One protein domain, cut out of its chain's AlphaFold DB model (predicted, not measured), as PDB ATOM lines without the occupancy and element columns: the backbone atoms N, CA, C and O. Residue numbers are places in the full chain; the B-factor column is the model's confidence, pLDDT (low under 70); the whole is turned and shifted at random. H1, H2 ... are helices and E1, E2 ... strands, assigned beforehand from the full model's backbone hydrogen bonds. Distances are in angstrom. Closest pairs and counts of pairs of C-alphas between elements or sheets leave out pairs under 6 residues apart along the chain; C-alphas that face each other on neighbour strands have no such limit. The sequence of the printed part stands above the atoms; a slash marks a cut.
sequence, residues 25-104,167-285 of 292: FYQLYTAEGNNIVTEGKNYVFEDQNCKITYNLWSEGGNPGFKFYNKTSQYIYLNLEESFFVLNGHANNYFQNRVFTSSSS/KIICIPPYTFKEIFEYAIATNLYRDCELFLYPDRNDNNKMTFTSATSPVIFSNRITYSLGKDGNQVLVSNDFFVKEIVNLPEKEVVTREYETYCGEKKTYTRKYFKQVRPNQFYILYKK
ATOM      1  N   PHE A  25      72.513  94.149 183.906       94.50
ATOM      2  CA  PHE A  25      72.680  93.087 182.931       94.50
ATOM      3  C   PHE A  25      71.318  92.696 182.366       94.50
ATOM      4  O   PHE A  25      70.279  92.916 182.989       94.50
ATOM      5  N   TYR A  26      71.340  92.123 181.172       95.31
ATOM      6  CA  TYR A  26      70.166  91.650 180.459       95.31
ATOM      7  C   TYR A  26      70.379  90.191 180.096       95.31
ATOM      8  O   TYR A  26      71.395  89.860 179.491       95.31
ATOM      9  N   GLN A  27      69.420  89.338 180.432       96.50
ATOM     10  CA  GLN A  27      69.348  87.991 179.889       96.50
ATOM     11  C   GLN A  27      68.401  88.043 178.702       96.50
ATOM     12  O   GLN A  27      67.197  88.219 178.875       96.50
ATOM     13  N   LEU A  28      68.972  87.995 177.506       96.69
ATOM     14  CA  LEU A  28      68.266  88.070 176.243       96.69
ATOM     15  C   LEU A  28      67.873  86.665 175.800       96.69
ATOM     16  O   LEU A  28      68.710  85.767 175.741       96.69
ATOM     17  N   TYR A  29      66.606  86.508 175.454       97.81
ATOM     18  CA  TYR A  29      66.026  85.283 174.938       97.81
ATOM     19  C   TYR A  29      65.677  85.497 173.472       97.81
ATOM     20  O   TYR A  29      65.045  86.497 173.129       97.81
ATOM     21  N   THR A  30      66.047  84.551 172.615       97.38
ATOM     22  CA  THR A  30      65.617  84.520 171.217       97.38
ATOM     23  C   THR A  30      64.679  83.338 171.016       97.38
ATOM     24  O   THR A  30      65.077  82.186 171.189       97.38
ATOM     25  N   ALA A  31      63.439  83.622 170.632       97.38
ATOM     26  CA  ALA A  31      62.440  82.622 170.293       97.38
ATOM     27  C   ALA A  31      62.471  82.273 168.800       97.38
ATOM     28  O   ALA A  31      62.862  83.077 167.942       97.38
ATOM     29  N   GLU A  32      62.027  81.062 168.505       96.75
ATOM     30  CA  GLU A  32      61.757  80.557 167.168       96.75
ATOM     31  C   GLU A  32      60.369  79.920 167.159       96.75
ATOM     32  O   GLU A  32      60.004  79.223 168.103       96.75
ATOM     33  N   GLY A  33      59.583  80.224 166.128       93.94
ATOM     34  CA  GLY A  33      58.224  79.731 165.959       93.94
ATOM     35  C   GLY A  33      58.054  78.942 164.669       93.94
ATOM     36  O   GLY A  33      58.669  79.253 163.647       93.94
ATOM     37  N   ASN A  34      57.183  77.940 164.711       89.12
ATOM     38  CA  ASN A  34      56.854  77.124 163.546       89.12
ATOM     39  C   ASN A  34      55.835  77.853 162.664       89.12
ATOM     40  O   ASN A  34      54.798  78.283 163.157       89.12
ATOM     41  N   ASN A  35      56.098  77.960 161.358       86.44
ATOM     42  CA  ASN A  35      55.247  78.693 160.405       86.44
ATOM     43  C   ASN A  35      55.061  80.186 160.746       86.44
ATOM     44  O   ASN A  35      54.068  80.794 160.350       86.44
ATOM     45  N   ILE A  36      56.026  80.778 161.460       93.00
ATOM     46  CA  ILE A  36      56.035  82.201 161.802       93.00
ATOM     47  C   ILE A  36      57.202  82.890 161.100       93.00
ATOM     48  O   ILE A  36      58.357  82.473 161.222       93.00
ATOM     49  N   VAL A  37      56.911  83.976 160.390       92.44
ATOM     50  CA  VAL A  37      57.899  84.747 159.630       92.44
ATOM     51  C   VAL A  37      58.133  86.103 160.288       92.44
ATOM     52  O   VAL A  37      57.218  86.730 160.815       92.44
ATOM     53  N   THR A  38      59.374  86.583 160.267       91.50
ATOM     54  CA  THR A  38      59.697  87.936 160.736       91.50
ATOM     55  C   THR A  38      59.414  88.957 159.637       91.50
ATOM     56  O   THR A  38      60.094  88.970 158.614       91.50
ATOM     57  N   GLU A  39      58.468  89.862 159.881       90.50
ATOM     58  CA  GLU A  39      58.128  90.976 158.992       90.50
ATOM     59  C   GLU A  39      58.365  92.310 159.711       90.50
ATOM     60  O   GLU A  39      57.563  92.772 160.530       90.50
ATOM     61  N   GLY A  40      59.500  92.950 159.423       88.25
ATOM     62  CA  GLY A  40      59.885  94.213 160.052       88.25
ATOM     63  C   GLY A  40      60.003  94.092 161.575       88.25
ATOM     64  O   GLY A  40      60.929  93.469 162.085       88.25
ATOM     65  N   LYS A  41      59.073  94.719 162.306       89.56
ATOM     66  CA  LYS A  41      59.016  94.718 163.781       89.56
ATOM     67  C   LYS A  41      58.009  93.716 164.350       89.56
ATOM     68  O   LYS A  41      57.645  93.841 165.514       89.56
ATOM     69  N   ASN A  42      57.546  92.763 163.546       92.50
ATOM     70  CA  ASN A  42      56.556  91.781 163.959       92.50
ATOM     71  C   ASN A  42      57.002  90.364 163.608       92.50
ATOM     72  O   ASN A  42      57.736  90.143 162.645       92.50
ATOM     73  N   TYR A  43      56.506  89.411 164.382       93.38
ATOM     74  CA  TYR A  43      56.582  87.989 164.101       93.38
ATOM     75  C   TYR A  43      55.180  87.525 163.695       93.38
ATOM     76  O   TYR A  43      54.220  87.792 164.413       93.38
ATOM     77  N   VAL A  44      55.030  86.962 162.500       96.69
ATOM     78  CA  VAL A  44      53.753  86.916 161.779       96.69
ATOM     79  C   VAL A  44      53.384  85.494 161.391       96.69
ATOM     80  O   VAL A  44      54.138  84.814 160.698       96.69
ATOM     81  N   PHE A  45      52.191  85.087 161.812       96.69
ATOM     82  CA  PHE A  45      51.424  84.003 161.212       96.69
ATOM     83  C   PHE A  45      50.384  84.609 160.271       96.69
ATOM     84  O   PHE A  45      49.752  85.616 160.610       96.69
ATOM     85  N   GLU A  46      50.158  83.995 159.117       96.19
ATOM     86  CA  GLU A  46      49.137  84.462 158.188       96.19
ATOM     87  C   GLU A  46      48.514  83.294 157.427       96.19
ATOM     88  O   GLU A  46      49.218  82.456 156.868       96.19
ATOM     89  N   ASP A  47      47.183  83.268 157.388       94.19
ATOM     90  CA  ASP A  47      46.404  82.337 156.579       94.19
ATOM     91  C   ASP A  47      45.430  83.101 155.653       94.19
ATOM     92  O   ASP A  47      45.573  84.306 155.394       94.19
ATOM     93  N   GLN A  48      44.451  82.391 155.088       95.06
ATOM     94  CA  GLN A  48      43.435  82.974 154.208       95.06
ATOM     95  C   GLN A  48      42.453  83.921 154.927       95.06
ATOM     96  O   GLN A  48      41.922  84.835 154.300       95.06
ATOM     97  N   ASN A  49      42.227  83.737 156.229       96.19
ATOM     98  CA  ASN A  49      41.210  84.437 157.010       96.19
ATOM     99  C   ASN A  49      41.799  85.562 157.865       96.19
ATOM    100  O   ASN A  49      41.186  86.622 158.016       96.19
ATOM    101  N   CYS A  50      42.973  85.344 158.456       96.81
ATOM    102  CA  CYS A  50      43.551  86.257 159.424       96.81
ATOM    103  C   CYS A  50      45.073  86.385 159.314       96.81
ATOM    104  O   CYS A  50      45.778  85.578 158.708       96.81
ATOM    105  N   LYS A  51      45.571  87.463 159.917       97.75
ATOM    106  CA  LYS A  51      46.991  87.700 160.172       97.75
ATOM    107  C   LYS A  51      47.164  87.884 161.672       97.75
ATOM    108  O   LYS A  51      46.504  88.737 162.266       97.75
ATOM    109  N   ILE A  52      48.039  87.092 162.278       97.88
ATOM    110  CA  ILE A  52      48.325  87.142 163.709       97.88
ATOM    111  C   ILE A  52      49.758  87.618 163.881       97.88
ATOM    112  O   ILE A  52      50.697  86.972 163.419       97.88
ATOM    113  N   THR A  53      49.927  88.771 164.521       97.88
ATOM    114  CA  THR A  53      51.246  89.384 164.693       97.88
ATOM    115  C   THR A  53      51.629  89.475 166.160       97.88
ATOM    116  O   THR A  53      50.846  89.957 166.979       97.88
ATOM    117  N   TYR A  54      52.865  89.092 166.454       97.44
ATOM    118  CA  TYR A  54      53.490  89.120 167.767       97.44
ATOM    119  C   TYR A  54      54.632  90.133 167.790       97.44
ATOM    120  O   TYR A  54      55.345  90.319 166.800       97.44
ATOM    121  N   ASN A  55      54.849  90.737 168.952       96.50
ATOM    122  CA  ASN A  55      56.079  91.444 169.267       96.50
ATOM    123  C   ASN A  55      56.471  91.077 170.695       96.50
ATOM    124  O   ASN A  55      55.922  91.618 171.653       96.50
ATOM    125  N   LEU A  56      57.413  90.141 170.815       97.06
ATOM    126  CA  LEU A  56      57.825  89.593 172.101       97.06
ATOM    127  C   LEU A  56      58.651  90.591 172.914       97.06
ATOM    128  O   LEU A  56      58.864  90.361 174.098       97.06
ATOM    129  N   TRP A  57      59.104  91.693 172.308       96.56
ATOM    130  CA  TRP A  57      60.042  92.618 172.923       96.56
ATOM    131  C   TRP A  57      59.454  93.357 174.129       96.56
ATOM    132  O   TRP A  57      58.856  94.429 174.013       96.56
ATOM    133  N   SER A  58      59.694  92.807 175.314       95.56
ATOM    134  CA  SER A  58      59.448  93.437 176.605       95.56
ATOM    135  C   SER A  58      60.292  92.769 177.688       95.56
ATOM    136  O   SER A  58      60.864  91.693 177.483       95.56
ATOM    137  N   GLU A  59      60.333  93.388 178.866       96.12
ATOM    138  CA  GLU A  59      60.767  92.679 180.066       96.12
ATOM    139  C   GLU A  59      59.820  91.499 180.323       96.12
ATOM    140  O   GLU A  59      58.600  91.652 180.247       96.12
ATOM    141  N   GLY A  60      60.383  90.309 180.518       96.25
ATOM    142  CA  GLY A  60      59.654  89.049 180.678       96.25
ATOM    143  C   GLY A  60      58.976  88.494 179.420       96.25
ATOM    144  O   GLY A  60      58.461  87.378 179.438       96.25
ATOM    145  N   GLY A  61      59.026  89.232 178.313       97.12
ATOM    146  CA  GLY A  61      58.436  88.858 177.033       97.12
ATOM    147  C   GLY A  61      56.916  88.973 176.980       97.12
ATOM    148  O   GLY A  61      56.219  88.579 177.911       97.12
ATOM    149  N   ASN A  62      56.402  89.485 175.861       96.88
ATOM    150  CA  ASN A  62      54.970  89.638 175.619       96.88
ATOM    151  C   ASN A  62      54.475  88.578 174.614       96.88
ATOM    152  O   ASN A  62      54.681  88.747 173.413       96.88
ATOM    153  N   PRO A  63      53.812  87.497 175.064       96.56
ATOM    154  CA  PRO A  63      53.218  86.493 174.187       96.56
ATOM    155  C   PRO A  63      51.881  86.947 173.581       96.56
ATOM    156  O   PRO A  63      51.265  86.182 172.837       96.56
ATOM    157  N   GLY A  64      51.408  88.148 173.929       96.81
ATOM    158  CA  GLY A  64      50.212  88.751 173.371       96.81
ATOM    159  C   GLY A  64      50.319  88.962 171.865       96.81
ATOM    160  O   GLY A  64      51.403  89.050 171.281       96.81
ATOM    161  N   PHE A  65      49.160  89.039 171.228       97.50
ATOM    162  CA  PHE A  65      49.044  89.069 169.783       97.50
ATOM    163  C   PHE A  65      48.012  90.073 169.314       97.50
ATOM    164  O   PHE A  65      47.029  90.388 169.984       97.50
ATOM    165  N   LYS A  66      48.229  90.542 168.094       97.94
ATOM    166  CA  LYS A  66      47.240  91.274 167.320       97.94
ATOM    167  C   LYS A  66      46.607  90.323 166.327       97.94
ATOM    168  O   LYS A  66      47.313  89.738 165.512       97.94
ATOM    169  N   PHE A  67      45.290  90.202 166.392       98.44
ATOM    170  CA  PHE A  67      44.504  89.419 165.454       98.44
ATOM    171  C   PHE A  67      43.872  90.365 164.435       98.44
ATOM    172  O   PHE A  67      43.010  91.166 164.796       98.44
ATOM    173  N   TYR A  68      44.306  90.290 163.179       98.44
ATOM    174  CA  TYR A  68      43.771  91.075 162.069       98.44
ATOM    175  C   TYR A  68      42.874  90.213 161.180       98.44
ATOM    176  O   TYR A  68      43.287  89.155 160.708       98.44
ATOM    177  N   ASN A  69      41.654  90.685 160.936       98.38
ATOM    178  CA  ASN A  69      40.684  90.041 160.061       98.38
ATOM    179  C   ASN A  69      40.924  90.466 158.606       98.38
ATOM    180  O   ASN A  69      40.756  91.636 158.271       98.38
ATOM    181  N   LYS A  70      41.285  89.517 157.737       98.25
ATOM    182  CA  LYS A  70      41.524  89.761 156.303       98.25
ATOM    183  C   LYS A  70      40.265  89.608 155.446       98.25
ATOM    184  O   LYS A  70      40.315  89.849 154.245       98.25
ATOM    185  N   THR A  71      39.160  89.165 156.035       97.31
ATOM    186  CA  THR A  71      37.929  88.831 155.317       97.31
ATOM    187  C   THR A  71      36.952  90.004 155.281       97.31
ATOM    188  O   THR A  71      37.067  90.965 156.039       97.31
ATOM    189  N   SER A  72      35.934  89.890 154.425       96.75
ATOM    190  CA  SER A  72      34.781  90.795 154.382       96.75
ATOM    191  C   SER A  72      33.678  90.441 155.392       96.75
ATOM    192  O   SER A  72      32.624  91.075 155.384       96.75
ATOM    193  N   GLN A  73      33.882  89.420 156.233       96.19
ATOM    194  CA  GLN A  73      32.924  88.965 157.241       96.19
ATOM    195  C   GLN A  73      33.438  89.273 158.647       96.19
ATOM    196  O   GLN A  73      34.632  89.465 158.854       96.19
ATOM    197  N   TYR A  74      32.545  89.326 159.630       97.50
ATOM    198  CA  TYR A  74      32.958  89.414 161.029       97.50
ATOM    199  C   TYR A  74      33.659  88.124 161.452       97.50
ATOM    200  O   TYR A  74      33.187  87.034 161.131       97.50
ATOM    201  N   ILE A  75      34.748  88.251 162.206       98.12
ATOM    202  CA  ILE A  75      35.368  87.130 162.908       98.12
ATOM    203  C   ILE A  75      34.995  87.214 164.385       98.12
ATOM    204  O   ILE A  75      35.080  88.284 164.988       98.12
ATOM    205  N   TYR A  76      34.601  86.089 164.966       97.81
ATOM    206  CA  TYR A  76      34.332  85.970 166.394       97.81
ATOM    207  C   TYR A  76      35.455  85.161 167.034       97.81
ATOM    208  O   TYR A  76      35.594  83.971 166.775       97.81
ATOM    209  N   LEU A  77      36.279  85.824 167.841       97.38
ATOM    210  CA  LEU A  77      37.383  85.228 168.584       97.38
ATOM    211  C   LEU A  77      36.870  84.736 169.943       97.38
ATOM    212  O   LEU A  77      36.435  85.551 170.758       97.38
ATOM    213  N   ASN A  78      36.922  83.429 170.197       96.94
ATOM    214  CA  ASN A  78      36.480  82.834 171.457       96.94
ATOM    215  C   ASN A  78      37.635  82.791 172.470       96.94
ATOM    216  O   ASN A  78      38.501  81.921 172.391       96.94
ATOM    217  N   LEU A  79      37.653  83.718 173.432       96.56
ATOM    218  CA  LEU A  79      38.681  83.773 174.475       96.56
ATOM    219  C   LEU A  79      38.520  82.693 175.552       96.56
ATOM    220  O   LEU A  79      39.500  82.369 176.221       96.56
ATOM    221  N   GLU A  80      37.316  82.144 175.732       95.00
ATOM    222  CA  GLU A  80      37.059  81.038 176.670       95.00
ATOM    223  C   GLU A  80      37.694  79.727 176.176       95.00
ATOM    224  O   GLU A  80      38.105  78.894 176.978       95.00
ATOM    225  N   GLU A  81      37.859  79.594 174.856       95.81
ATOM    226  CA  GLU A  81      38.517  78.462 174.188       95.81
ATOM    227  C   GLU A  81      39.866  78.847 173.561       95.81
ATOM    228  O   GLU A  81      40.370  78.155 172.673       95.81
ATOM    229  N   SER A  82      40.457  79.960 174.003       97.62
ATOM    230  CA  SER A  82      41.803  80.371 173.605       97.62
ATOM    231  C   SER A  82      42.736  80.374 174.810       97.62
ATOM    232  O   SER A  82      42.390  80.852 175.893       97.62
ATOM    233  N   PHE A  83      43.957  79.880 174.608       97.69
ATOM    234  CA  PHE A  83      44.899  79.616 175.690       97.69
ATOM    235  C   PHE A  83      46.310  80.078 175.344       97.69
ATOM    236  O   PHE A  83      46.817  79.820 174.250       97.69
ATOM    237  N   PHE A  84      46.971  80.670 176.331       98.12
ATOM    238  CA  PHE A  84      48.420  80.748 176.370       98.12
ATOM    239  C   PHE A  84      48.958  79.507 177.073       98.12
ATOM    240  O   PHE A  84      48.698  79.296 178.258       98.12
ATOM    241  N   VAL A  85      49.713  78.678 176.361       97.88
ATOM    242  CA  VAL A  85      50.343  77.494 176.951       97.88
ATOM    243  C   VAL A  85      51.818  77.784 177.164       97.88
ATOM    244  O   VAL A  85      52.499  78.128 176.206       97.88
ATOM    245  N   LEU A  86      52.317  77.615 178.386       97.50
ATOM    246  CA  LEU A  86      53.724  77.791 178.745       97.50
ATOM    247  C   LEU A  86      54.229  76.530 179.442       97.50
ATOM    248  O   LEU A  86      53.692  76.144 180.477       97.50
ATOM    249  N   ASN A  87      55.244  75.876 178.877       95.88
ATOM    250  CA  ASN A  87      55.834  74.638 179.396       95.88
ATOM    251  C   ASN A  87      54.777  73.573 179.759       95.88
ATOM    252  O   ASN A  87      54.856  72.919 180.793       95.88
ATOM    253  N   GLY A  88      53.750  73.431 178.913       95.00
ATOM    254  CA  GLY A  88      52.640  72.492 179.115       95.00
ATOM    255  C   GLY A  88      51.509  72.990 180.024       95.00
ATOM    256  O   GLY A  88      50.453  72.366 180.058       95.00
ATOM    257  N   HIS A  89      51.667  74.128 180.705       96.19
ATOM    258  CA  HIS A  89      50.612  74.744 181.511       96.19
ATOM    259  C   HIS A  89      49.730  75.646 180.648       96.19
ATOM    260  O   HIS A  89      50.211  76.635 180.097       96.19
ATOM    261  N   ALA A  90      48.443  75.319 180.532       97.00
ATOM    262  CA  ALA A  90      47.469  76.131 179.809       97.00
ATOM    263  C   ALA A  90      46.892  77.239 180.703       97.00
ATOM    264  O   ALA A  90      46.452  76.974 181.819       97.00
ATOM    265  N   ASN A  91      46.866  78.466 180.185       96.75
ATOM    266  CA  ASN A  91      46.334  79.646 180.853       96.75
ATOM    267  C   ASN A  91      45.267  80.295 179.959       96.75
ATOM    268  O   ASN A  91      45.537  80.629 178.803       96.75
ATOM    269  N   ASN A  92      44.053  80.468 180.479       96.62
ATOM    270  CA  ASN A  92      42.899  80.945 179.707       96.62
ATOM    271  C   ASN A  92      43.025  82.432 179.378       96.62
ATOM    272  O   ASN A  92      43.312  83.228 180.266       96.62
ATOM    273  N   TYR A  93      42.750  82.865 178.151       96.31
ATOM    274  CA  TYR A  93      42.714  84.311 177.891       96.31
ATOM    275  C   TYR A  93      41.523  85.002 178.556       96.31
ATOM    276  O   TYR A  93      41.650  86.129 179.024       96.31
ATOM    277  N   PHE A  94      40.388  84.314 178.652       96.56
ATOM    278  CA  PHE A  94      39.247  84.790 179.419       96.56
ATOM    279  C   PHE A  94      39.418  84.489 180.916       96.56
ATOM    280  O   PHE A  94      39.466  83.326 181.319       96.56
ATOM    281  N   GLN A  95      39.468  85.537 181.744       94.06
ATOM    282  CA  GLN A  95      39.653  85.447 183.201       94.06
ATOM    283  C   GLN A  95      38.360  85.724 183.989       94.06
ATOM    284  O   GLN A  95      38.371  85.729 185.220       94.06
ATOM    285  N   ASN A  96      37.239  85.954 183.295       93.56
ATOM    286  CA  ASN A  96      35.942  86.294 183.886       93.56
ATOM    287  C   ASN A  96      36.003  87.520 184.815       93.56
ATOM    288  O   ASN A  96      35.435  87.535 185.912       93.56
ATOM    289  N   ARG A  97      36.729  88.554 184.382       91.69
ATOM    290  CA  ARG A  97      36.941  89.772 185.169       91.69
ATOM    291  C   ARG A  97      35.748  90.721 185.099       91.69
ATOM    292  O   ARG A  97      34.981  90.740 184.136       91.69
ATOM    293  N   VAL A  98      35.642  91.563 186.125       92.38
ATOM    294  CA  VAL A  98      34.711  92.694 186.170       92.38
ATOM    295  C   VAL A  98      35.516  93.976 186.326       92.38
ATOM    296  O   VAL A  98      36.127  94.219 187.366       92.38
ATOM    297  N   PHE A  99      35.508  94.811 185.294       88.12
ATOM    298  CA  PHE A  99      36.160  96.113 185.322       88.12
ATOM    299  C   PHE A  99      35.195  97.145 185.890       88.12
ATOM    300  O   PHE A  99      34.089  97.320 185.376       88.12
ATOM    301  N   THR A 100      35.614  97.830 186.953       89.38
ATOM    302  CA  THR A 100      34.799  98.836 187.638       89.38
ATOM    303  C   THR A 100      35.416 100.213 187.443       89.38
ATOM    304  O   THR A 100      36.539 100.462 187.874       89.38
ATOM    305  N   SER A 101      34.675 101.113 186.801       85.50
ATOM    306  CA  SER A 101      35.067 102.511 186.617       85.50
ATOM    307  C   SER A 101      34.203 103.394 187.504       85.50
ATOM    308  O   SER A 101      32.996 103.496 187.288       85.50
ATOM    309  N   SER A 102      34.812 104.037 188.501       84.69
ATOM    310  CA  SER A 102      34.111 104.921 189.435       84.69
ATOM    311  C   SER A 102      34.569 106.367 189.300       84.69
ATOM    312  O   SER A 102      35.767 106.636 189.230       84.69
ATOM    313  N   SER A 103      33.623 107.303 189.346       82.75
ATOM    314  CA  SER A 103      33.907 108.734 189.448       82.75
ATOM    315  C   SER A 103      33.207 109.303 190.672       82.75
ATOM    316  O   SER A 103      31.999 109.118 190.844       82.75
ATOM    317  N   SER A 104      33.958 109.994 191.526       82.00
ATOM    318  CA  SER A 104      33.425 110.690 192.692       82.00
ATOM    319  C   SER A 104      33.764 112.176 192.625       82.00
ATOM    320  O   SER A 104      34.851 112.578 192.211       82.00
ATOM    321  N   LYS A 167      33.687  87.192 176.715       95.38
ATOM    322  CA  LYS A 167      34.098  85.814 176.385       95.38
ATOM    323  C   LYS A 167      34.422  85.640 174.905       95.38
ATOM    324  O   LYS A 167      35.380  84.968 174.542       95.38
ATOM    325  N   ILE A 168      33.582  86.224 174.056       96.19
ATOM    326  CA  ILE A 168      33.703  86.166 172.605       96.19
ATOM    327  C   ILE A 168      33.841  87.591 172.113       96.19
ATOM    328  O   ILE A 168      32.952  88.418 172.317       96.19
ATOM    329  N   ILE A 169      34.946  87.857 171.435       95.69
ATOM    330  CA  ILE A 169      35.246  89.169 170.903       95.69
ATOM    331  C   ILE A 169      34.934  89.198 169.408       95.69
ATOM    332  O   ILE A 169      35.464  88.412 168.628       95.69
ATOM    333  N   CYS A 170      34.120  90.164 168.990       96.69
ATOM    334  CA  CYS A 170      33.854  90.425 167.579       96.69
ATOM    335  C   CYS A 170      34.950  91.311 166.953       96.69
ATOM    336  O   CYS A 170      35.305  92.359 167.504       96.69
ATOM    337  N   ILE A 171      35.461  90.901 165.789       98.00
ATOM    338  CA  ILE A 171      36.474  91.597 164.989       98.00
ATOM    339  C   ILE A 171      35.882  91.884 163.598       98.00
ATOM    340  O   ILE A 171      35.760  90.971 162.772       98.00
ATOM    341  N   PRO A 172      35.491  93.141 163.316       98.19
ATOM    342  CA  PRO A 172      34.952  93.538 162.018       98.19
ATOM    343  C   PRO A 172      35.898  93.283 160.831       98.19
ATOM    344  O   PRO A 172      37.115  93.168 161.029       98.19
ATOM    345  N   PRO A 173      35.362  93.249 159.596       98.12
ATOM    346  CA  PRO A 173      36.151  93.143 158.370       98.12
ATOM    347  C   PRO A 173      37.305  94.141 158.309       98.12
ATOM    348  O   PRO A 173      37.103  95.325 158.574       98.12
ATOM    349  N   TYR A 174      38.499  93.680 157.934       98.00
ATOM    350  CA  TYR A 174      39.687  94.527 157.738       98.00
ATOM    351  C   TYR A 174      40.116  95.338 158.971       98.00
ATOM    352  O   TYR A 174      40.798  96.357 158.844       98.00
ATOM    353  N   THR A 175      39.741  94.889 160.169       98.50
ATOM    354  CA  THR A 175      40.145  95.495 161.446       98.50
ATOM    355  C   THR A 175      40.948  94.514 162.296       98.50
ATOM    356  O   THR A 175      41.075  93.336 161.958       98.50
ATOM    357  N   PHE A 176      41.511  94.997 163.406       98.19
ATOM    358  CA  PHE A 176      42.216  94.154 164.366       98.19
ATOM    359  C   PHE A 176      41.775  94.408 165.801       98.19
ATOM    360  O   PHE A 176      41.270  95.480 166.136       98.19
ATOM    361  N   LYS A 177      42.064  93.431 166.659       97.81
ATOM    362  CA  LYS A 177      42.114  93.605 168.111       97.81
ATOM    363  C   LYS A 177      43.425  93.061 168.668       97.81
ATOM    364  O   LYS A 177      44.054  92.198 168.060       97.81
ATOM    365  N   GLU A 178      43.844  93.613 169.799       96.94
ATOM    366  CA  GLU A 178      45.053  93.216 170.521       96.94
ATOM    367  C   GLU A 178      44.651  92.471 171.795       96.94
ATOM    368  O   GLU A 178      43.769  92.921 172.524       96.94
ATOM    369  N   ILE A 179      45.272  91.315 172.021       96.25
ATOM    370  CA  ILE A 179      45.024  90.432 173.158       96.25
ATOM    371  C   ILE A 179      46.359  90.228 173.866       96.25
ATOM    372  O   ILE A 179      47.336  89.795 173.258       96.25
ATOM    373  N   PHE A 180      46.412  90.551 175.151       92.62
ATOM    374  CA  PHE A 180      47.600  90.426 175.989       92.62
ATOM    375  C   PHE A 180      47.159  90.195 177.434       92.62
ATOM    376  O   PHE A 180      46.160  90.758 177.870       92.62
ATOM    377  N   GLU A 181      47.889  89.352 178.158       93.00
ATOM    378  CA  GLU A 181      47.576  89.008 179.555       93.00
ATOM    379  C   GLU A 181      48.819  88.468 180.269       93.00
ATOM    380  O   GLU A 181      49.107  88.819 181.408       93.00
ATOM    381  N   TYR A 182      49.579  87.627 179.568       95.75
ATOM    382  CA  TYR A 182      50.663  86.843 180.145       95.75
ATOM    383  C   TYR A 182      52.049  87.412 179.853       95.75
ATOM    384  O   TYR A 182      52.213  88.293 179.014       95.75
ATOM    385  N   ALA A 183      53.049  86.846 180.526       96.31
ATOM    386  CA  ALA A 183      54.464  86.998 180.212       96.31
ATOM    387  C   ALA A 183      55.079  85.618 179.931       96.31
ATOM    388  O   ALA A 183      54.560  84.602 180.396       96.31
ATOM    389  N   ILE A 184      56.176  85.571 179.173       96.81
ATOM    390  CA  ILE A 184      56.833  84.308 178.791       96.81
ATOM    391  C   ILE A 184      57.743  83.800 179.911       96.81
ATOM    392  O   ILE A 184      57.710  82.623 180.259       96.81
ATOM    393  N   ALA A 185      58.565  84.680 180.474       92.06
ATOM    394  CA  ALA A 185      59.506  84.349 181.533       92.06
ATOM    395  C   ALA A 185      59.480  85.431 182.610       92.06
ATOM    396  O   ALA A 185      59.443  86.619 182.316       92.06
ATOM    397  N   THR A 186      59.534  85.028 183.874       87.38
ATOM    398  CA  THR A 186      59.573  85.961 185.012       87.38
ATOM    399  C   THR A 186      60.857  85.847 185.825       87.38
ATOM    400  O   THR A 186      61.158  86.727 186.626       87.38
ATOM    401  N   ASN A 187      61.640  84.790 185.599       91.56
ATOM    402  CA  ASN A 187      62.851  84.478 186.345       91.56
ATOM    403  C   ASN A 187      64.050  84.331 185.409       91.56
ATOM    404  O   ASN A 187      63.903  84.032 184.226       91.56
ATOM    405  N   LEU A 188      65.246  84.507 185.971       93.25
ATOM    406  CA  LEU A 188      66.490  84.234 185.262       93.25
ATOM    407  C   LEU A 188      66.668  82.732 185.053       93.25
ATOM    408  O   LEU A 188      66.586  81.956 186.005       93.25
ATOM    409  N   TYR A 189      67.005  82.350 183.830       95.00
ATOM    410  CA  TYR A 189      67.552  81.043 183.520       95.00
ATOM    411  C   TYR A 189      68.976  80.946 184.075       95.00
ATOM    412  O   TYR A 189      69.775  81.877 183.928       95.00
ATOM    413  N   ARG A 190      69.276  79.834 184.748       93.56
ATOM    414  CA  ARG A 190      70.550  79.571 185.419       93.56
ATOM    415  C   ARG A 190      71.119  78.267 184.903       93.56
ATOM    416  O   ARG A 190      70.401  77.275 184.856       93.56
ATOM    417  N   ASP A 191      72.398  78.287 184.569       93.56
ATOM    418  CA  ASP A 191      73.110  77.125 184.062       93.56
ATOM    419  C   ASP A 191      74.596  77.249 184.388       93.56
ATOM    420  O   ASP A 191      75.124  78.358 184.445       93.56
ATOM    421  N   CYS A 192      75.278  76.126 184.600       90.75
ATOM    422  CA  CYS A 192      76.710  76.113 184.876       90.75
ATOM    423  C   CYS A 192      77.546  76.672 183.716       90.75
ATOM    424  O   CYS A 192      78.658  77.133 183.955       90.75
ATOM    425  N   GLU A 193      77.021  76.652 182.490       90.75
ATOM    426  CA  GLU A 193      77.692  77.187 181.301       90.75
ATOM    427  C   GLU A 193      77.314  78.647 180.994       90.75
ATOM    428  O   GLU A 193      77.834  79.236 180.046       90.75
ATOM    429  N   LEU A 194      76.433  79.256 181.798       93.25
ATOM    430  CA  LEU A 194      75.951  80.619 181.596       93.25
ATOM    431  C   LEU A 194      76.333  81.516 182.780       93.25
ATOM    432  O   LEU A 194      75.684  81.533 183.824       93.25
ATOM    433  N   PHE A 195      77.374  82.326 182.608       93.31
ATOM    434  CA  PHE A 195      77.794  83.328 183.581       93.31
ATOM    435  C   PHE A 195      76.698  84.354 183.844       93.31
ATOM    436  O   PHE A 195      76.137  84.962 182.929       93.31
ATOM    437  N   LEU A 196      76.454  84.633 185.120       92.00
ATOM    438  CA  LEU A 196      75.489  85.632 185.554       92.00
ATOM    439  C   LEU A 196      75.958  87.058 185.241       92.00
ATOM    440  O   LEU A 196      75.143  87.919 184.926       92.00
ATOM    441  N   TYR A 197      77.261  87.327 185.323       92.94
ATOM    442  CA  TYR A 197      77.834  88.664 185.135       92.94
ATOM    443  C   TYR A 197      78.991  88.640 184.128       92.94
ATOM    444  O   TYR A 197      80.134  88.839 184.539       92.94
ATOM    445  N   PRO A 198      78.711  88.378 182.842       92.50
ATOM    446  CA  PRO A 198      79.743  88.272 181.818       92.50
ATOM    447  C   PRO A 198      80.352  89.634 181.476       92.50
ATOM    448  O   PRO A 198      79.669  90.665 181.465       92.50
ATOM    449  N   ASP A 199      81.627  89.626 181.122       89.25
ATOM    450  CA  ASP A 199      82.270  90.714 180.406       89.25
ATOM    451  C   ASP A 199      81.957  90.636 178.903       89.25
ATOM    452  O   ASP A 199      81.484  89.633 178.376       89.25
ATOM    453  N   ARG A 200      82.237  91.723 178.173       84.81
ATOM    454  CA  ARG A 200      81.938  91.839 176.731       84.81
ATOM    455  C   ARG A 200      82.537  90.710 175.878       84.81
ATOM    456  O   ARG A 200      81.996  90.402 174.822       84.81
ATOM    457  N   ASN A 201      83.667  90.154 176.307       83.94
ATOM    458  CA  ASN A 201      84.416  89.152 175.550       83.94
ATOM    459  C   ASN A 201      84.054  87.713 175.937       83.94
ATOM    460  O   ASN A 201      84.562  86.783 175.313       83.94
ATOM    461  N   ASP A 202      83.206  87.521 176.949       86.31
ATOM    462  CA  ASP A 202      82.806  86.186 177.369       86.31
ATOM    463  C   ASP A 202      81.836  85.596 176.344       86.31
ATOM    464  O   ASP A 202      80.849  86.224 175.950       86.31
ATOM    465  N   ASN A 203      82.092  84.357 175.925       84.62
ATOM    466  CA  ASN A 203      81.152  83.608 175.100       84.62
ATOM    467  C   ASN A 203      80.000  83.091 175.972       84.62
ATOM    468  O   ASN A 203      79.967  81.921 176.342       84.62
ATOM    469  N   ASN A 204      79.092  83.989 176.345       92.38
ATOM    470  CA  ASN A 204      78.079  83.720 177.355       92.38
ATOM    471  C   ASN A 204      76.693  83.468 176.759       92.38
ATOM    472  O   ASN A 204      75.751  84.243 176.953       92.38
ATOM    473  N   LYS A 205      76.608  82.394 175.976       94.75
ATOM    474  CA  LYS A 205      75.444  82.027 175.176       94.75
ATOM    475  C   LYS A 205      75.167  80.533 175.275       94.75
ATOM    476  O   LYS A 205      76.076  79.732 175.098       94.75
ATOM    477  N   MET A 206      73.892  80.183 175.389       95.81
ATOM    478  CA  MET A 206      73.391  78.821 175.224       95.81
ATOM    479  C   MET A 206      72.402  78.743 174.067       95.81
ATOM    480  O   MET A 206      71.650  79.686 173.821       95.81
ATOM    481  N   THR A 207      72.393  77.609 173.370       97.31
ATOM    482  CA  THR A 207      71.494  77.340 172.244       97.31
ATOM    483  C   THR A 207      70.707  76.062 172.471       97.31
ATOM    484  O   THR A 207      71.250  75.085 172.984       97.31
ATOM    485  N   PHE A 208      69.455  76.046 172.032       97.25
ATOM    486  CA  PHE A 208      68.515  74.964 172.284       97.25
ATOM    487  C   PHE A 208      67.791  74.550 171.006       97.25
ATOM    488  O   PHE A 208      67.640  75.327 170.064       97.25
ATOM    489  N   THR A 209      67.303  73.315 171.012       96.75
ATOM    490  CA  THR A 209      66.358  72.801 170.018       96.75
ATOM    491  C   THR A 209      64.948  72.829 170.600       96.75
ATOM    492  O   THR A 209      64.781  72.997 171.809       96.75
ATOM    493  N   SER A 210      63.926  72.590 169.779       94.00
ATOM    494  CA  SER A 210      62.548  72.455 170.269       94.00
ATOM    495  C   SER A 210      62.388  71.360 171.334       94.00
ATOM    496  O   SER A 210      61.536  71.492 172.205       94.00
ATOM    497  N   ALA A 211      63.222  70.314 171.311       95.31
ATOM    498  CA  ALA A 211      63.185  69.217 172.280       95.31
ATOM    499  C   ALA A 211      63.932  69.516 173.593       95.31
ATOM    500  O   ALA A 211      63.643  68.896 174.613       95.31
ATOM    501  N   THR A 212      64.905  70.432 173.573       96.31
ATOM    502  CA  THR A 212      65.779  70.731 174.727       96.31
ATOM    503  C   THR A 212      65.552  72.116 175.320       96.31
ATOM    504  O   THR A 212      66.218  72.487 176.284       96.31
ATOM    505  N   SER A 213      64.644  72.902 174.741       97.00
ATOM    506  CA  SER A 213      64.392  74.266 175.183       97.00
ATOM    507  C   SER A 213      63.797  74.294 176.594       97.00
ATOM    508  O   SER A 213      62.817  73.594 176.854       97.00
ATOM    509  N   PRO A 214      64.323  75.138 177.500       95.62
ATOM    510  CA  PRO A 214      63.757  75.303 178.838       95.62
ATOM    511  C   PRO A 214      62.426  76.071 178.826       95.62
ATOM    512  O   PRO A 214      61.711  76.104 179.829       95.62
ATOM    513  N   VAL A 215      62.111  76.736 177.711       97.00
ATOM    514  CA  VAL A 215      60.927  77.578 177.560       97.00
ATOM    515  C   VAL A 215      60.284  77.287 176.212       97.00
ATOM    516  O   VAL A 215      60.756  77.726 175.162       97.00
ATOM    517  N   ILE A 216      59.172  76.568 176.263       97.19
ATOM    518  CA  ILE A 216      58.303  76.258 175.133       97.19
ATOM    519  C   ILE A 216      56.963  76.923 175.413       97.19
ATOM    520  O   ILE A 216      56.393  76.751 176.491       97.19
ATOM    521  N   PHE A 217      56.447  77.690 174.462       97.50
ATOM    522  CA  PHE A 217      55.170  78.368 174.631       97.50
ATOM    523  C   PHE A 217      54.358  78.379 173.345       97.50
ATOM    524  O   PHE A 217      54.902  78.298 172.251       97.50
ATOM    525  N   SER A 218      53.039  78.478 173.464       97.19
ATOM    526  CA  SER A 218      52.151  78.550 172.308       97.19
ATOM    527  C   SER A 218      50.940  79.424 172.577       97.19
ATOM    528  O   SER A 218      50.491  79.569 173.716       97.19
ATOM    529  N   ASN A 219      50.399  79.972 171.499       97.62
ATOM    530  CA  ASN A 219      49.094  80.607 171.472       97.62
ATOM    531  C   ASN A 219      48.120  79.689 170.736       97.62
ATOM    532  O   ASN A 219      48.266  79.486 169.530       97.62
ATOM    533  N   ARG A 220      47.130  79.158 171.458       97.25
ATOM    534  CA  ARG A 220      46.017  78.390 170.890       97.25
ATOM    535  C   ARG A 220      44.816  79.307 170.769       97.25
ATOM    536  O   ARG A 220      44.318  79.791 171.779       97.25
ATOM    537  N   ILE A 221      44.409  79.582 169.540       97.44
ATOM    538  CA  ILE A 221      43.471  80.648 169.204       97.44
ATOM    539  C   ILE A 221      42.287  80.032 168.473       97.44
ATOM    540  O   ILE A 221      42.453  79.469 167.392       97.44
ATOM    541  N   THR A 222      41.099  80.175 169.052       97.62
ATOM    542  CA  THR A 222      39.855  79.630 168.498       97.62
ATOM    543  C   THR A 222      38.975  80.762 167.986       97.62
ATOM    544  O   THR A 222      38.648  81.684 168.735       97.62
ATOM    545  N   TYR A 223      38.574  80.712 166.716       97.50
ATOM    546  CA  TYR A 223      37.693  81.719 166.118       97.50
ATOM    547  C   TYR A 223      36.694  81.119 165.123       97.50
ATOM    548  O   TYR A 223      36.871  79.998 164.666       97.50
ATOM    549  N   SER A 224      35.659  81.869 164.746       97.50
ATOM    550  CA  SER A 224      34.729  81.511 163.665       97.50
ATOM    551  C   SER A 224      34.533  82.669 162.685       97.50
ATOM    552  O   SER A 224      34.644  83.843 163.056       97.50
ATOM    553  N   LEU A 225      34.237  82.351 161.419       95.69
ATOM    554  CA  LEU A 225      33.769  83.336 160.437       95.69
ATOM    555  C   LEU A 225      32.250  83.449 160.540       95.69
ATOM    556  O   LEU A 225      31.533  82.492 160.265       95.69
ATOM    557  N   GLY A 226      31.753  84.622 160.913       92.38
ATOM    558  CA  GLY A 226      30.346  84.795 161.242       92.38
ATOM    559  C   GLY A 226      29.967  84.124 162.566       92.38
ATOM    560  O   GLY A 226      30.740  83.378 163.174       92.38
ATOM    561  N   LYS A 227      28.761  84.439 163.044       87.88
ATOM    562  CA  LYS A 227      28.297  84.037 164.378       87.88
ATOM    563  C   LYS A 227      28.061  82.527 164.497       87.88
ATOM    564  O   LYS A 227      28.359  81.958 165.537       87.88
ATOM    565  N   ASP A 228      27.590  81.910 163.415       88.88
ATOM    566  CA  ASP A 228      27.237  80.484 163.346       88.88
ATOM    567  C   ASP A 228      28.215  79.690 162.457       88.88
ATOM    568  O   ASP A 228      27.899  78.606 161.967       88.88
ATOM    569  N   GLY A 229      29.394  80.258 162.184       88.38
ATOM    570  CA  GLY A 229      30.423  79.600 161.387       88.38
ATOM    571  C   GLY A 229      31.112  78.461 162.132       88.38
ATOM    572  O   GLY A 229      31.146  78.423 163.361       88.38
ATOM    573  N   ASN A 230      31.734  77.559 161.372       93.25
ATOM    574  CA  ASN A 230      32.579  76.513 161.943       93.25
ATOM    575  C   ASN A 230      33.756  77.126 162.708       93.25
ATOM    576  O   ASN A 230      34.355  78.113 162.266       93.25
ATOM    577  N   GLN A 231      34.104  76.506 163.833       94.06
ATOM    578  CA  GLN A 231      35.277  76.891 164.601       94.06
ATOM    579  C   GLN A 231      36.561  76.519 163.857       94.06
ATOM    580  O   GLN A 231      36.702  75.424 163.309       94.06
ATOM    581  N   VAL A 232      37.507  77.446 163.875       96.31
ATOM    582  CA  VAL A 232      38.859  77.306 163.356       96.31
ATOM    583  C   VAL A 232      39.816  77.448 164.527       96.31
ATOM    584  O   VAL A 232      39.740  78.414 165.289       96.31
ATOM    585  N   LEU A 233      40.724  76.484 164.651       96.00
ATOM    586  CA  LEU A 233      41.792  76.496 165.640       96.00
ATOM    587  C   LEU A 233      43.115  76.830 164.953       96.00
ATOM    588  O   LEU A 233      43.525  76.147 164.015       96.00
ATOM    589  N   VAL A 234      43.800  77.844 165.465       96.00
ATOM    590  CA  VAL A 234      45.171  78.196 165.085       96.00
ATOM    591  C   VAL A 234      46.086  77.940 166.277       96.00
ATOM    592  O   VAL A 234      45.812  78.409 167.381       96.00
ATOM    593  N   SER A 235      47.174  77.196 166.058       95.56
ATOM    594  CA  SER A 235      48.234  76.990 167.052       95.56
ATOM    595  C   SER A 235      49.518  77.616 166.540       95.56
ATOM    596  O   SER A 235      50.069  77.169 165.536       95.56
ATOM    597  N   ASN A 236      49.982  78.645 167.242       96.69
ATOM    598  CA  ASN A 236      51.278  79.257 166.991       96.69
ATOM    599  C   ASN A 236      52.229  78.802 168.091       96.69
ATOM    600  O   ASN A 236      52.111  79.254 169.233       96.69
ATOM    601  N   ASP A 237      53.131  77.888 167.742       96.56
ATOM    602  CA  ASP A 237      54.043  77.230 168.674       96.56
ATOM    603  C   ASP A 237      55.444  77.833 168.583       96.56
ATOM    604  O   ASP A 237      55.964  78.071 167.489       96.56
ATOM    605  N   PHE A 238      56.061  78.039 169.743       97.44
ATOM    606  CA  PHE A 238      57.356  78.681 169.900       97.44
ATOM    607  C   PHE A 238      58.229  77.933 170.905       97.44
ATOM    608  O   PHE A 238      57.749  77.347 171.877       97.44
ATOM    609  N   PHE A 239      59.539  78.035 170.719       97.56
ATOM    610  CA  PHE A 239      60.523  77.645 171.719       97.56
ATOM    611  C   PHE A 239      61.646  78.676 171.783       97.56
ATOM    612  O   PHE A 239      61.955  79.358 170.803       97.56
ATOM    613  N   VAL A 240      62.276  78.809 172.946       97.94
ATOM    614  CA  VAL A 240      63.491  79.613 173.083       97.94
ATOM    615  C   VAL A 240      64.650  78.827 172.493       97.94
ATOM    616  O   VAL A 240      65.019  77.778 173.018       97.94
ATOM    617  N   LYS A 241      65.239  79.342 171.414       97.75
ATOM    618  CA  LYS A 241      66.399  78.735 170.755       97.75
ATOM    619  C   LYS A 241      67.736  79.225 171.289       97.75
ATOM    620  O   LYS A 241      68.753  78.589 171.045       97.75
ATOM    621  N   GLU A 242      67.763  80.373 171.960       97.56
ATOM    622  CA  GLU A 242      69.004  80.988 172.425       97.56
ATOM    623  C   GLU A 242      68.759  81.819 173.684       97.56
ATOM    624  O   GLU A 242      67.778  82.564 173.751       97.56
ATOM    625  N   ILE A 243      69.668  81.706 174.654       97.62
ATOM    626  CA  ILE A 243      69.724  82.545 175.855       97.62
ATOM    627  C   ILE A 243      71.139  83.110 175.979       97.62
ATOM    628  O   ILE A 243      72.114  82.363 175.904       97.62
ATOM    629  N   VAL A 244      71.259  84.423 176.178       96.06
ATOM    630  CA  VAL A 244      72.542  85.130 176.321       96.06
ATOM    631  C   VAL A 244      72.450  86.119 177.469       96.06
ATOM    632  O   VAL A 244      71.536  86.942 177.471       96.06
ATOM    633  N   ASN A 245      73.410  86.123 178.400       95.88
ATOM    634  CA  ASN A 245      73.526  87.260 179.318       95.88
ATOM    635  C   ASN A 245      74.496  88.296 178.759       95.88
ATOM    636  O   ASN A 245      75.570  87.951 178.270       95.88
ATOM    637  N   LEU A 246      74.132  89.571 178.865       94.44
ATOM    638  CA  LEU A 246      74.899  90.694 178.342       94.44
ATOM    639  C   LEU A 246      74.968  91.824 179.376       94.44
ATOM    640  O   LEU A 246      73.964  92.120 180.034       94.44
ATOM    641  N   PRO A 247      76.108  92.523 179.505       94.00
ATOM    642  CA  PRO A 247      76.151  93.761 180.272       94.00
ATOM    643  C   PRO A 247      75.311  94.844 179.579       94.00
ATOM    644  O   PRO A 247      75.267  94.926 178.351       94.00
ATOM    645  N   GLU A 248      74.684  95.736 180.358       93.38
ATOM    646  CA  GLU A 248      73.783  96.793 179.849       93.38
ATOM    647  C   GLU A 248      74.384  97.595 178.684       93.38
ATOM    648  O   GLU A 248      73.675  97.963 177.748       93.38
ATOM    649  N   LYS A 249      75.698  97.840 178.713       91.06
ATOM    650  CA  LYS A 249      76.412  98.606 177.684       91.06
ATOM    651  C   LYS A 249      76.357  97.971 176.293       91.06
ATOM    652  O   LYS A 249      76.512  98.704 175.320       91.06
ATOM    653  N   GLU A 250      76.149  96.661 176.177       91.75
ATOM    654  CA  GLU A 250      76.001  95.981 174.884       91.75
ATOM    655  C   GLU A 250      74.572  96.100 174.341       91.75
ATOM    656  O   GLU A 250      74.383  96.200 173.133       91.75
ATOM    657  N   VAL A 251      73.577  96.190 175.225       91.69
ATOM    658  CA  VAL A 251      72.149  96.130 174.875       91.69
ATOM    659  C   VAL A 251      71.527  97.521 174.709       91.69
ATOM    660  O   VAL A 251      70.662  97.729 173.855       91.69
ATOM    661  N   VAL A 252      71.994  98.498 175.487       92.81
ATOM    662  CA  VAL A 252      71.412  99.840 175.585       92.81
ATOM    663  C   VAL A 252      72.425 100.913 175.181       92.81
ATOM    664  O   VAL A 252      73.614 100.838 175.489       92.81
ATOM    665  N   THR A 253      71.943 101.949 174.501       92.81
ATOM    666  CA  THR A 253      72.659 103.192 174.200       92.81
ATOM    667  C   THR A 253      71.928 104.390 174.810       92.81
ATOM    668  O   THR A 253      70.765 104.288 175.200       92.81
ATOM    669  N   ARG A 254      72.611 105.530 174.941       88.44
ATOM    670  CA  ARG A 254      72.014 106.791 175.398       88.44
ATOM    671  C   ARG A 254      72.027 107.789 174.254       88.44
ATOM    672  O   ARG A 254      73.091 108.076 173.718       88.44
ATOM    673  N   GLU A 255      70.866 108.340 173.930       86.56
ATOM    674  CA  GLU A 255      70.714 109.315 172.851       86.56
ATOM    675  C   GLU A 255      69.954 110.549 173.341       86.56
ATOM    676  O   GLU A 255      69.165 110.484 174.289       86.56
ATOM    677  N   TYR A 256      70.222 111.693 172.711       82.62
ATOM    678  CA  TYR A 256      69.479 112.924 172.954       82.62
ATOM    679  C   TYR A 256      68.186 112.887 172.150       82.62
ATOM    680  O   TYR A 256      68.208 112.863 170.920       82.62
ATOM    681  N   GLU A 257      67.057 112.915 172.849       80.81
ATOM    682  CA  GLU A 257      65.764 113.029 172.191       80.81
ATOM    683  C   GLU A 257      65.686 114.406 171.520       80.81
ATOM    684  O   GLU A 257      65.895 115.437 172.167       80.81
ATOM    685  N   THR A 258      65.439 114.405 170.213       82.19
ATOM    686  CA  THR A 258      65.281 115.623 169.418       82.19
ATOM    687  C   THR A 258      63.818 115.739 169.031       82.19
ATOM    688  O   THR A 258      63.263 114.809 168.451       82.19
ATOM    689  N   TYR A 259      63.190 116.866 169.347       79.19
ATOM    690  CA  TYR A 259      61.819 117.154 168.939       79.19
ATOM    691  C   TYR A 259      61.822 118.439 168.119       79.19
ATOM    692  O   TYR A 259      62.327 119.455 168.581       79.19
ATOM    693  N   CYS A 260      61.335 118.378 166.877       82.69
ATOM    694  CA  CYS A 260      61.369 119.509 165.939       82.69
ATOM    695  C   CYS A 260      62.762 120.162 165.777       82.69
ATOM    696  O   CYS A 260      62.866 121.370 165.603       82.69
ATOM    697  N   GLY A 261      63.844 119.377 165.843       82.19
ATOM    698  CA  GLY A 261      65.221 119.882 165.735       82.19
ATOM    699  C   GLY A 261      65.838 120.383 167.049       82.19
ATOM    700  O   GLY A 261      67.052 120.573 167.109       82.19
ATOM    701  N   GLU A 262      65.057 120.509 168.123       82.62
ATOM    702  CA  GLU A 262      65.552 120.892 169.446       82.62
ATOM    703  C   GLU A 262      65.930 119.655 170.264       82.62
ATOM    704  O   GLU A 262      65.113 118.759 170.500       82.62
ATOM    705  N   LYS A 263      67.192 119.587 170.697       82.50
ATOM    706  CA  LYS A 263      67.689 118.505 171.554       82.50
ATOM    707  C   LYS A 263      67.327 118.786 173.006       82.50
ATOM    708  O   LYS A 263      67.630 119.858 173.526       82.50
ATOM    709  N   LYS A 264      66.756 117.797 173.690       81.56
ATOM    710  CA  LYS A 264      66.580 117.863 175.145       81.56
ATOM    711  C   LYS A 264      67.930 117.899 175.862       81.56
ATOM    712  O   LYS A 264      68.909 117.317 175.406       81.56
ATOM    713  N   THR A 265      67.957 118.510 177.043       81.88
ATOM    714  CA  THR A 265      69.160 118.613 177.888       81.88
ATOM    715  C   THR A 265      69.596 117.269 178.485       81.88
ATOM    716  O   THR A 265      70.745 117.115 178.892       81.88
ATOM    717  N   TYR A 266      68.699 116.280 178.544       79.38
ATOM    718  CA  TYR A 266      68.968 114.955 179.103       79.38
ATOM    719  C   TYR A 266      68.892 113.861 178.036       79.38
ATOM    720  O   TYR A 266      68.112 113.934 177.086       79.38
ATOM    721  N   THR A 267      69.700 112.818 178.221       83.75
ATOM    722  CA  THR A 267      69.683 111.634 177.358       83.75
ATOM    723  C   THR A 267      68.633 110.631 177.829       83.75
ATOM    724  O   THR A 267      68.362 110.504 179.027       83.75
ATOM    725  N   ARG A 268      68.048 109.895 176.884       85.62
ATOM    726  CA  ARG A 268      67.198 108.729 177.151       85.62
ATOM    727  C   ARG A 268      67.924 107.452 176.747       85.62
ATOM    728  O   ARG A 268      68.779 107.461 175.864       85.62
ATOM    729  N   LYS A 269      67.613 106.361 177.447       88.00
ATOM    730  CA  LYS A 269      68.136 105.025 177.152       88.00
ATOM    731  C   LYS A 269      67.300 104.385 176.044       88.00
ATOM    732  O   LYS A 269      66.079 104.355 176.159       88.00
ATOM    733  N   TYR A 270      67.964 103.848 175.029       88.62
ATOM    734  CA  TYR A 270      67.351 103.135 173.910       88.62
ATOM    735  C   TYR A 270      68.034 101.787 173.696       88.62
ATOM    736  O   TYR A 270      69.238 101.651 173.905       88.62
ATOM    737  N   PHE A 271      67.275 100.789 173.260       92.31
ATOM    738  CA  PHE A 271      67.811  99.482 172.896       92.31
ATOM    739  C   PHE A 271      68.468  99.532 171.516       92.31
ATOM    740  O   PHE A 271      67.864 100.029 170.568       92.31
ATOM    741  N   LYS A 272      69.696  99.013 171.393       88.38
ATOM    742  CA  LYS A 272      70.485  99.126 170.154       88.38
ATOM    743  C   LYS A 272      69.934  98.286 168.998       88.38
ATOM    744  O   LYS A 272      70.012  98.712 167.852       88.38
ATOM    745  N   GLN A 273      69.430  97.085 169.280       80.38
ATOM    746  CA  GLN A 273      68.941  96.140 168.268       80.38
ATOM    747  C   GLN A 273      67.734  95.378 168.813       80.38
ATOM    748  O   GLN A 273      67.874  94.335 169.444       80.38
ATOM    749  N   VAL A 274      66.544  95.926 168.586       89.25
ATOM    750  CA  VAL A 274      65.281  95.285 168.964       89.25
ATOM    751  C   VAL A 274      64.857  94.328 167.859       89.25
ATOM    752  O   VAL A 274      64.713  94.746 166.709       89.25
ATOM    753  N   ARG A 275      64.625  93.060 168.208       93.38
ATOM    754  CA  ARG A 275      64.043  92.063 167.303       93.38
ATOM    755  C   ARG A 275      62.708  91.570 167.864       93.38
ATOM    756  O   ARG A 275      62.617  91.350 169.070       93.38
ATOM    757  N   PRO A 276      61.683  91.366 167.020       94.62
ATOM    758  CA  PRO A 276      60.344  91.004 167.488       94.62
ATOM    759  C   PRO A 276      60.245  89.600 168.078       94.62
ATOM    760  O   PRO A 276      59.316  89.324 168.828       94.62
ATOM    761  N   ASN A 277      61.188  88.718 167.752       96.19
ATOM    762  CA  ASN A 277      61.283  87.374 168.308       96.19
ATOM    763  C   ASN A 277      62.189  87.311 169.551       96.19
ATOM    764  O   ASN A 277      62.581  86.221 169.961       96.19
ATOM    765  N   GLN A 278      62.571  88.458 170.117       96.44
ATOM    766  CA  GLN A 278      63.410  88.531 171.306       96.44
ATOM    767  C   GLN A 278      62.675  89.177 172.472       96.44
ATOM    768  O   GLN A 278      61.830  90.045 172.282       96.44
ATOM    769  N   PHE A 279      63.051  88.774 173.679       97.31
ATOM    770  CA  PHE A 279      62.627  89.392 174.930       97.31
ATOM    771  C   PHE A 279      63.758  89.328 175.952       97.31
ATOM    772  O   PHE A 279      64.765  88.657 175.721       97.31
ATOM    773  N   TYR A 280      63.630  90.041 177.069       97.25
ATOM    774  CA  TYR A 280      64.714  90.119 178.043       97.25
ATOM    775  C   TYR A 280      64.238  90.030 179.488       97.25
ATOM    776  O   TYR A 280      63.113  90.392 179.812       97.25
ATOM    777  N   ILE A 281      65.140  89.617 180.373       97.00
ATOM    778  CA  ILE A 281      65.026  89.828 181.817       97.00
ATOM    779  C   ILE A 281      66.109  90.821 182.223       97.00
ATOM    780  O   ILE A 281      67.294  90.587 181.973       97.00
ATOM    781  N   LEU A 282      65.708  91.944 182.821       95.12
ATOM    782  CA  LEU A 282      66.636  92.912 183.392       95.12
ATOM    783  C   LEU A 282      66.996  92.468 184.806       95.12
ATOM    784  O   LEU A 282      66.134  92.167 185.626       95.12
ATOM    785  N   TYR A 283      68.284  92.467 185.122       94.06
ATOM    786  CA  TYR A 283      68.737  92.167 186.467       94.06
ATOM    787  C   TYR A 283      69.984  92.963 186.825       94.06
ATOM    788  O   TYR A 283      70.669  93.559 185.992       94.06
ATOM    789  N   LYS A 284      70.252  93.025 188.125       92.25
ATOM    790  CA  LYS A 284      71.294  93.864 188.699       92.25
ATOM    791  C   LYS A 284      72.358  92.995 189.345       92.25
ATOM    792  O   LYS A 284      72.041  91.975 189.961       92.25
ATOM    793  N   LYS A 285      73.619  93.414 189.249       88.00
ATOM    794  CA  LYS A 285      74.691  92.771 190.004       88.00
ATOM    795  C   LYS A 285      74.459  92.963 191.494       88.00
ATOM    796  O   LYS A 285      74.495  94.087 191.995       88.00
TER     797      LYS A 285
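What this domain is: This is residues 25 to 104 and 167 to 285 of the 292 residues of an uncharacterized protein of bioreactor metagenome (UniProt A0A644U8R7). A long, strongly twisted eight-strand sheet, with E13 as its longest strand, is partly face to face with a smaller sheet of five strands, E2 E3 E4 E5 E10, as a partial sandwich. At one end of the large sheet the short helix H1 leads into a hairpin arm made of E14 and E15, while toward its other end residues 97 to 104, mostly E8, stick out alone. The printed part has 199 residues with one named helix and 16 named strands, in the order E1 to E13, H1, E14 to E16, and its class is mostly strand. The large sheet is branched, and the neighbour pairs in each sheet are antiparallel. The whole is only just compact, close to loose, with a radius of gyration of the C-alphas of 19.7 A and spans of 59 by 50 by 40 A.

How they stand to each other: In the branched sheet, E13, residues 231 to 247, has E1, residues 25 to 33, on one side, with N 28 and O 244 at 2.8 A. On the other side of E13 lie E12, residues 216 to 225, with N 221 and O 234 at 2.8 A, and E11, residues 205 to 207, with N 206 and O 243 at 2.9 A. E13 bends by 55 degrees at residue 244; E12 and E13 are a hairpin. E16, residues 278 to 284, lies on the other side of E1 from E13, with N 27 and O 281 at 2.9 A. E6, residues 75 to 86, lies on the other side of E12 from E13, with N 83 and O 220 at 2.9 A. E6 bends by 66 degrees at residue 80, and on its side away from E12 lie E9, residues 168 to 171, with N 77 and O 169 at 2.8 A, and E7, residues 89 to 92, with N 84 and O 91 at 2.9 A. The second sheet runs E2, residues 37 to 39, E3, residues 42 to 46, E4, residues 50 to 54, E5, residues 65 to 69, and E10, residues 176 to 179. E2 to E5 form a meander, each strand the antiparallel neighbour of the one before. N and O pairs within hydrogen-bond range include N 37 and O 44 at 2.9 A, N 45 and O 52 at 2.9 A, N 53 and O 66 at 3.0 A, and N 67 and O 177 at 2.9 A. The two sheets are a sandwich, two sheets face to face, 9.3 A centre to centre where they face each other; the closest C-alphas of E3 and E13 are those of Phe 45 and Asn 236, 7.5 A apart. H1, residues 248 to 251, is on the branched sheet at a height over the sheet of 6.5 A, over none of its strands. It is too short for an O i to N i+4 pair; its one O i to N i+3 pair is within range. E14, residues 252 to 259, and E15, residues 262 to 271, are a hairpin, with N 270 and O 253 at 2.8 A; E15 bends by 93 degrees at residue 265. E8, residues 98 to 104, pairs with no named strand.

Where its parts are: E1 begins at C-alpha 25, (72.680, 93.087, 182.931), and is 26.0 A long. E13 measures 46.9 A, E12 29.5 A, E6 26.0 A, E15 21.8 A and E14 20.9 A. E13 ends at C-alpha 247, (76.151, 93.761, 180.272), and E16 at C-alpha 284, (71.294, 93.864, 188.699).

The domain as a whole: The two C-alphas farthest apart, those of Asn 201 and Asp 228, are 59.1 A apart. Residues 105 to 166 are not printed, and C-alphas 104 and 167 are 29.8 A apart across this cut. The link E10 to E11, residues 180 to 204, is long. The mean pLDDT of the printed part is 93.6, and no printed residue is under 70.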